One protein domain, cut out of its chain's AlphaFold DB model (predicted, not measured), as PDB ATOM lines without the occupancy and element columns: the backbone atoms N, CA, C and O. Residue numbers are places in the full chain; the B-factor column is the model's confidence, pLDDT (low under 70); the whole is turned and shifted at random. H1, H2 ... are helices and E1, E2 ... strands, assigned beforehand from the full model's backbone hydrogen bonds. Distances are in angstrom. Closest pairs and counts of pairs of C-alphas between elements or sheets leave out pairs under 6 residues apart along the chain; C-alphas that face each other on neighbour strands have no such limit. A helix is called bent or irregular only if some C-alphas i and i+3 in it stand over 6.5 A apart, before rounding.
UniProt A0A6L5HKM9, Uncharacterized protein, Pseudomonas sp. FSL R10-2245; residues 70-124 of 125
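AT A GLANCE: This is residues 70 to 124 of the 125 residues of an uncharacterized protein of Pseudomonas sp. FSL R10-2245 (UniProt A0A6L5HKM9). One twisted sheet of four strands has two helices over one face, H1 towards one end of the strands and H2 towards the other, and its other face is bare. The 55 printed residues have two named helices and four named strands, along the chain E1 E2 H1 E3 E4 H2; the sheet, E1 E2 E4 E3, is antiparallel. The class is mixed, helices and strands; the whole is compact, radius of gyration of the C-alphas 10.3 A, and spans 27 by 22 by 18 A.

HOW THE PARTS SIT: Start at E1, residues 70 to 72, which forms a hairpin with E2, residues 76 to 82; N 71 and O 78 are within hydrogen-bond range at 2.9 A. Next, H1, residues 83 to 92, is on the sheet at a height of 9.4 A, over E4, residues 106 to 112; their closest C-alphas, Ala 83 and Arg 106, are 4.5 A apart. E3, residues 99 to 102, forms a hairpin with E4, with N 101 and O 108 at 2.9 A. E2 and E4 are antiparallel neighbours, with N 79 and O 109 at 2.9 A. E2, H1 and E3 make a split strand-helix-strand unit, its strands running the same way with E4 between them; the crossover is right-handed. H2, residues 113 to 123, shares H1's face in two layers, helices over sheet; it is irregular, with C-alphas 114 and 117 7.1 A apart. H1 and H2 are close but not clearly touching; their closest C-alphas, Ile 89 and Leu 123, are 7.9 A apart. O i to N i+4 pairs are within range in 4 of 6 in H1 and 5 of 7 in H2.

IN THESE COORDINATES: Find C-alpha 70 at (203.990, 156.954, 198.496), where E1 begins. E2 is 20.6 A long, H1 15.0 A, E4 19.8 A and H2 15.6 A, ending at C-alpha 123, (206.785, 146.318, 193.792).

THE WHOLE: The C-alphas of Ser 105 and Asn 114, the two farthest apart, are 28.1 A apart. The printed part has no cut, no link is long, and no printed residue is under 70 in pLDDT.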
ATOM      1  N   VAL A  70     204.779 157.680 197.495       95.06
ATOM      2  CA  VAL A  70     203.990 156.954 198.496       95.06
ATOM      3  C   VAL A  70     203.529 157.926 199.573       95.06
ATOM      4  O   VAL A  70     204.339 158.650 200.146       95.06
ATOM      5  N   ASN A  71     202.234 157.910 199.879       96.38
ATOM      6  CA  ASN A  71     201.638 158.686 200.964       96.38
ATOM      7  C   ASN A  71     200.871 157.771 201.921       96.38
ATOM      8  O   ASN A  71     200.329 156.745 201.517       96.38
ATOM      9  N   THR A  72     200.806 158.152 203.196       95.62
ATOM     10  CA  THR A  72     199.931 157.488 204.176       95.62
ATOM     11  C   THR A  72     198.510 158.036 204.041       95.62
ATOM     12  O   THR A  72     198.327 159.240 203.861       95.62
ATOM     13  N   THR A  73     197.506 157.172 204.149       94.75
ATOM     14  CA  THR A  73     196.081 157.535 204.148       94.75
ATOM     15  C   THR A  73     195.419 157.084 205.455       94.75
ATOM     16  O   THR A  73     196.050 156.431 206.287       94.75
ATOM     17  N   ALA A  74     194.146 157.433 205.669       92.50
ATOM     18  CA  ALA A  74     193.407 157.000 206.860       92.50
ATOM     19  C   ALA A  74     193.339 155.462 206.977       92.50
ATOM     20  O   ALA A  74     193.536 154.909 208.062       92.50
ATOM     21  N   ASP A  75     193.153 154.782 205.842       92.44
ATOM     22  CA  ASP A  75     192.900 153.337 205.774       92.44
ATOM     23  C   ASP A  75     194.141 152.510 205.382       92.44
ATOM     24  O   ASP A  75     194.118 151.275 205.404       92.44
ATOM     25  N   GLY A  76     195.258 153.166 205.061       96.06
ATOM     26  CA  GLY A  76     196.485 152.504 204.631       96.06
ATOM     27  C   GLY A  76     197.450 153.454 203.935       96.06
ATOM     28  O   GLY A  76     197.976 154.378 204.555       96.06
ATOM     29  N   PHE A  77     197.712 153.194 202.657       97.44
ATOM     30  CA  PHE A  77     198.706 153.910 201.864       97.44
ATOM     31  C   PHE A  77     198.193 154.173 200.451       97.44
ATOM     32  O   PHE A  77     197.283 153.501 199.967       97.44
ATOM     33  N   SER A  78     198.802 155.140 199.774       96.56
ATOM     34  CA  SER A  78     198.592 155.370 198.351       96.56
ATOM     35  C   SER A  78     199.921 155.452 197.614       96.56
ATOM     36  O   SER A  78     200.808 156.175 198.067       96.56
ATOM     37  N   LEU A  79     200.027 154.786 196.467       96.44
ATOM     38  CA  LEU A  79     201.119 154.947 195.509       96.44
ATOM     39  C   LEU A  79     200.610 155.725 194.290       96.44
ATOM     40  O   LEU A  79     199.700 155.261 193.610       96.44
ATOM     41  N   THR A  80     201.225 156.863 193.984       95.44
ATOM     42  CA  THR A  80     200.973 157.628 192.755       95.44
ATOM     43  C   THR A  80     202.152 157.470 191.804       95.44
ATOM     44  O   THR A  80     203.296 157.669 192.205       95.44
ATOM     45  N   VAL A  81     201.877 157.137 190.543       93.38
ATOM     46  CA  VAL A  81     202.878 156.959 189.477       93.38
ATOM     47  C   VAL A  81     202.384 157.551 188.155       93.38
ATOM     48  O   VAL A  81     201.206 157.878 188.014       93.38
ATOM     49  N   ALA A  82     203.265 157.667 187.158       92.00
ATOM     50  CA  ALA A  82     202.869 158.011 185.790       92.00
ATOM     51  C   ALA A  82     201.876 156.983 185.208       92.00
ATOM     52  O   ALA A  82     201.971 155.790 185.504       92.00
ATOM     53  N   ALA A  83     200.974 157.410 184.321       90.19
ATOM     54  CA  ALA A  83     199.949 156.532 183.739       90.19
ATOM     55  C   ALA A  83     200.522 155.264 183.066       90.19
ATOM     56  O   ALA A  83     200.016 154.164 183.282       90.19
ATOM     57  N   ALA A  84     201.621 155.383 182.310       88.69
ATOM     58  CA  ALA A  84     202.277 154.229 181.680       88.69
ATOM     59  C   ALA A  84     202.834 153.230 182.712       88.69
ATOM     60  O   ALA A  84     202.725 152.018 182.542       88.69
ATOM     61  N   HIS A  85     203.377 153.735 183.822       92.69
ATOM     62  CA  HIS A  85     203.853 152.906 184.929       92.69
ATOM     63  C   HIS A  85     202.686 152.209 185.635       92.69
ATOM     64  O   HIS A  85     202.763 151.016 185.921       92.69
ATOM     65  N   ALA A  86     201.564 152.906 185.831       93.56
ATOM     66  CA  ALA A  86     200.359 152.303 186.389       93.56
ATOM     67  C   ALA A  86     199.832 151.144 185.530       93.56
ATOM     68  O   ALA A  86     199.414 150.127 186.078       93.56
ATOM     69  N   VAL A  87     199.858 151.262 184.196       92.31
ATOM     70  CA  VAL A  87     199.480 150.159 183.292       92.31
ATOM     71  C   VAL A  87     200.329 148.925 183.562       92.31
ATOM     72  O   VAL A  87     199.772 147.857 183.796       92.31
ATOM     73  N   ASN A  88     201.648 149.092 183.633       93.12
ATOM     74  CA  ASN A  88     202.553 147.984 183.901       93.12
ATOM     75  C   ASN A  88     202.319 147.366 185.287       93.12
ATOM     76  O   ASN A  88     202.229 146.151 185.391       93.12
ATOM     77  N   ILE A  89     202.171 148.170 186.348       94.88
ATOM     78  CA  ILE A  89     201.917 147.668 187.715       94.88
ATOM     79  C   ILE A  89     200.670 146.772 187.766       94.88
ATOM     80  O   ILE A  89     200.697 145.725 188.414       94.88
ATOM     81  N   LYS A  90     199.601 147.140 187.047       94.12
ATOM     82  CA  LYS A  90     198.358 146.353 186.974       94.12
ATOM     83  C   LYS A  90     198.550 144.967 186.341       94.12
ATOM     84  O   LYS A  90     197.725 144.094 186.575       94.12
ATOM     85  N   GLU A  91     199.612 144.746 185.562       90.75
ATOM     86  CA  GLU A  91     199.951 143.414 185.035       90.75
ATOM     87  C   GLU A  91     200.653 142.522 186.072       90.75
ATOM     88  O   GLU A  91     200.611 141.298 185.950       90.75
ATOM     89  N   PHE A  92     201.306 143.112 187.080       88.06
ATOM     90  CA  PHE A  92     202.078 142.382 188.096       88.06
ATOM     91  C   PHE A  92     201.293 142.109 189.375       88.06
ATOM     92  O   PHE A  92     201.592 141.150 190.088       88.06
ATOM     93  N   LEU A  93     200.316 142.957 189.688       91.19
ATOM     94  CA  LEU A  93     199.591 142.894 190.948       91.19
ATOM     95  C   LEU A  93     198.186 142.299 190.783       91.19
ATOM     96  O   LEU A  93     197.483 142.633 189.830       91.19
ATOM     97  N   PRO A  94     197.730 141.472 191.741       89.62
ATOM     98  CA  PRO A  94     196.332 141.072 191.832       89.62
ATOM     99  C   PRO A  94     195.408 142.292 191.969       89.62
ATOM    100  O   PRO A  94     195.642 143.164 192.806       89.62
ATOM    101  N   GLY A  95     194.348 142.347 191.157       88.00
ATOM    102  CA  GLY A  95     193.430 143.492 191.118       88.00
ATOM    103  C   GLY A  95     192.565 143.679 192.371       88.00
ATOM    104  O   GLY A  95     191.927 144.714 192.508       88.00
ATOM    105  N   ASP A  96     192.536 142.703 193.279       91.50
ATOM    106  CA  ASP A  96     191.861 142.768 194.580       91.50
ATOM    107  C   ASP A  96     192.723 143.413 195.681       91.50
ATOM    108  O   ASP A  96     192.211 143.731 196.751       91.50
ATOM    109  N   MET A  97     194.014 143.644 195.420       93.62
ATOM    110  CA  MET A  97     194.968 144.184 196.398       93.62
ATOM    111  C   MET A  97     194.893 145.711 196.553       93.62
ATOM    112  O   MET A  97     195.427 146.267 197.512       93.62
ATOM    113  N   TYR A  98     194.278 146.409 195.600       95.44
ATOM    114  CA  TYR A  98     194.240 147.869 195.564       95.44
ATOM    115  C   TYR A  98     192.938 148.388 194.952       95.44
ATOM    116  O   TYR A  98     192.308 147.736 194.123       95.44
ATOM    117  N   ALA A  99     192.580 149.624 195.293       96.31
ATOM    118  CA  ALA A  99     191.627 150.426 194.535       96.31
ATOM    119  C   ALA A  99     192.394 151.405 193.634       96.31
ATOM    120  O   ALA A  99     193.279 152.119 194.108       96.31
ATOM    121  N   TYR A 100     192.076 151.430 192.339       96.50
ATOM    122  CA  TYR A 100     192.761 152.271 191.355       96.50
ATOM    123  C   TYR A 100     191.944 153.518 190.998       96.50
ATOM    124  O   TYR A 100     190.767 153.412 190.657       96.50
ATOM    125  N   GLU A 101     192.599 154.675 191.020       95.75
ATOM    126  CA  GLU A 101     192.081 155.970 190.574       95.75
ATOM    127  C   GLU A 101     192.895 156.450 189.361       95.75
ATOM    128  O   GLU A 101     194.129 156.497 189.402       95.75
ATOM    129  N   ASP A 102     192.205 156.791 188.270       93.50
ATOM    130  CA  ASP A 102     192.810 157.418 187.092       93.50
ATOM    131  C   ASP A 102     192.777 158.945 187.248       93.50
ATOM    132  O   ASP A 102     191.706 159.546 187.325       93.50
ATOM    133  N   GLU A 103     193.954 159.564 187.299       91.38
ATOM    134  CA  GLU A 103     194.141 161.013 187.421       91.38
ATOM    135  C   GLU A 103     194.652 161.623 186.095       91.38
ATOM    136  O   GLU A 103     195.300 162.673 186.071       91.38
ATOM    137  N   GLY A 104     194.390 160.962 184.961       87.75
ATOM    138  CA  GLY A 104     194.736 161.418 183.617       87.75
ATOM    139  C   GLY A 104     196.184 161.108 183.244       87.75
ATOM    140  O   GLY A 104     196.464 160.128 182.559       87.75
ATOM    141  N   SER A 105     197.134 161.948 183.668       88.38
ATOM    142  CA  SER A 105     198.572 161.710 183.421       88.38
ATOM    143  C   SER A 105     199.221 160.812 184.479       88.38
ATOM    144  O   SER A 105     200.367 160.372 184.323       88.38
ATOM    145  N   ARG A 106     198.482 160.516 185.552       91.44
ATOM    146  CA  ARG A 106     198.922 159.723 186.696       91.44
ATOM    147  C   ARG A 106     197.892 158.658 187.035       91.44
ATOM    148  O   ARG A 106     196.708 158.812 186.761       91.44
ATOM    149  N   GLY A 107     198.368 157.583 187.643       94.06
ATOM    150  CA  GLY A 107     197.531 156.566 188.258       94.06
ATOM    151  C   GLY A 107     197.836 156.488 189.743       94.06
ATOM    152  O   GLY A 107     199.003 156.567 190.144       94.06
ATOM    153  N   LYS A 108     196.795 156.318 190.553       96.44
ATOM    154  CA  LYS A 108     196.914 156.208 192.002       96.44
ATOM    155  C   LYS A 108     196.336 154.883 192.487       96.44
ATOM    156  O   LYS A 108     195.199 154.533 192.192       96.44
ATOM    157  N   PHE A 109     197.145 154.149 193.237       96.56
ATOM    158  CA  PHE A 109     196.799 152.880 193.863       96.56
ATOM    159  C   PHE A 109     196.576 153.125 195.348       96.56
ATOM    160  O   PHE A 109     197.528 153.444 196.056       96.56
ATOM    161  N   ASN A 110     195.345 152.981 195.825       97.06
ATOM    162  CA  ASN A 110     195.028 153.000 197.248       97.06
ATOM    163  C   ASN A 110     195.058 151.566 197.781       97.06
ATOM    164  O   ASN A 110     194.389 150.687 197.242       97.06
ATOM    165  N   VAL A 111     195.832 151.335 198.836       97.00
ATOM    166  CA  VAL A 111     196.107 150.005 199.382       97.00
ATOM    167  C   VAL A 111     195.775 150.007 200.866       97.00
ATOM    168  O   VAL A 111     196.251 150.863 201.619       97.00
ATOM    169  N   GLY A 112     194.956 149.047 201.293       96.69
ATOM    170  CA  GLY A 112     194.612 148.879 202.701       96.69
ATOM    171  C   GLY A 112     195.837 148.512 203.538       96.69
ATOM    172  O   GLY A 112     196.768 147.861 203.063       96.69
ATOM    173  N   ARG A 113     195.843 148.893 204.819       95.31
ATOM    174  CA  ARG A 113     196.969 148.613 205.731       95.31
ATOM    175  C   ARG A 113     197.368 147.131 205.781       95.31
ATOM    176  O   ARG A 113     198.550 146.832 205.921       95.31
ATOM    177  N   ASN A 114     196.394 146.229 205.666       95.12
ATOM    178  CA  ASN A 114     196.620 144.784 205.723       95.12
ATOM    179  C   ASN A 114     197.309 144.239 204.462       95.12
ATOM    180  O   ASN A 114     198.060 143.274 204.555       95.12
ATOM    181  N   ASP A 115     197.096 144.880 203.312       95.31
ATOM    182  CA  ASP A 115     197.651 144.453 202.025       95.31
ATOM    183  C   ASP A 115     198.966 145.163 201.689       95.31
ATOM    184  O   ASP A 115     199.742 144.678 200.864       95.31
ATOM    185  N   TRP A 116     199.258 146.277 202.371       95.00
ATOM    186  CA  TRP A 116     200.421 147.117 202.088       95.00
ATOM    187  C   TRP A 116     201.741 146.352 202.089       95.00
ATOM    188  O   TRP A 116     202.527 146.527 201.168       95.00
ATOM    189  N   SER A 117     201.974 145.478 203.076       94.44
ATOM    190  CA  SER A 117     203.233 144.721 203.158       94.44
ATOM    191  C   SER A 117     203.464 143.851 201.925       94.44
ATOM    192  O   SER A 117     204.586 143.754 201.443       94.44
ATOM    193  N   ARG A 118     202.408 143.208 201.416       94.44
ATOM    194  CA  ARG A 118     202.496 142.354 200.229       94.44
ATOM    195  C   ARG A 118     202.620 143.195 198.962       94.44
ATOM    196  O   ARG A 118     203.393 142.854 198.072       94.44
ATOM    197  N   PHE A 119     201.873 144.293 198.889       94.62
ATOM    198  CA  PHE A 119     201.922 145.241 197.782       94.62
ATOM    199  C   PHE A 119     203.321 145.855 197.621       94.62
ATOM    200  O   PHE A 119     203.872 145.863 196.519       94.62
ATOM    201  N   SER A 120     203.919 146.333 198.716       93.31
ATOM    202  CA  SER A 120     205.241 146.960 198.701       93.31
ATOM    203  C   SER A 120     206.350 145.969 198.369       93.31
ATOM    204  O   SER A 120     207.253 146.313 197.611       93.31
ATOM    205  N   GLU A 121     206.255 144.732 198.858       92.25
ATOM    206  CA  GLU A 121     207.211 143.673 198.537       92.25
ATOM    207  C   GLU A 121     207.192 143.324 197.042       92.25
ATOM    208  O   GLU A 121     208.242 143.317 196.400       92.25
ATOM    209  N   LEU A 122     206.003 143.118 196.461       92.44
ATOM    210  CA  LEU A 122     205.853 142.804 195.035       92.44
ATOM    211  C   LEU A 122     206.384 143.917 194.124       92.44
ATOM    212  O   LEU A 122     206.903 143.628 193.047       92.44
ATOM    213  N   LEU A 123     206.275 145.177 194.552       93.44
ATOM    214  CA  LEU A 123     206.785 146.318 193.792       93.44
ATOM    215  C   LEU A 123     208.225 146.713 194.125       93.44
ATOM    216  O   LEU A 123     208.815 147.494 193.377       93.44
ATOM    217  N   CYS A 124     208.809 146.149 195.182       91.44
ATOM    218  CA  CYS A 124     210.110 146.541 195.724       91.44
ATOM    219  C   CYS A 124     210.174 148.025 196.147       91.44
ATOM    220  O   CYS A 124     211.173 148.695 195.868       91.44
TER     221      CYS A 124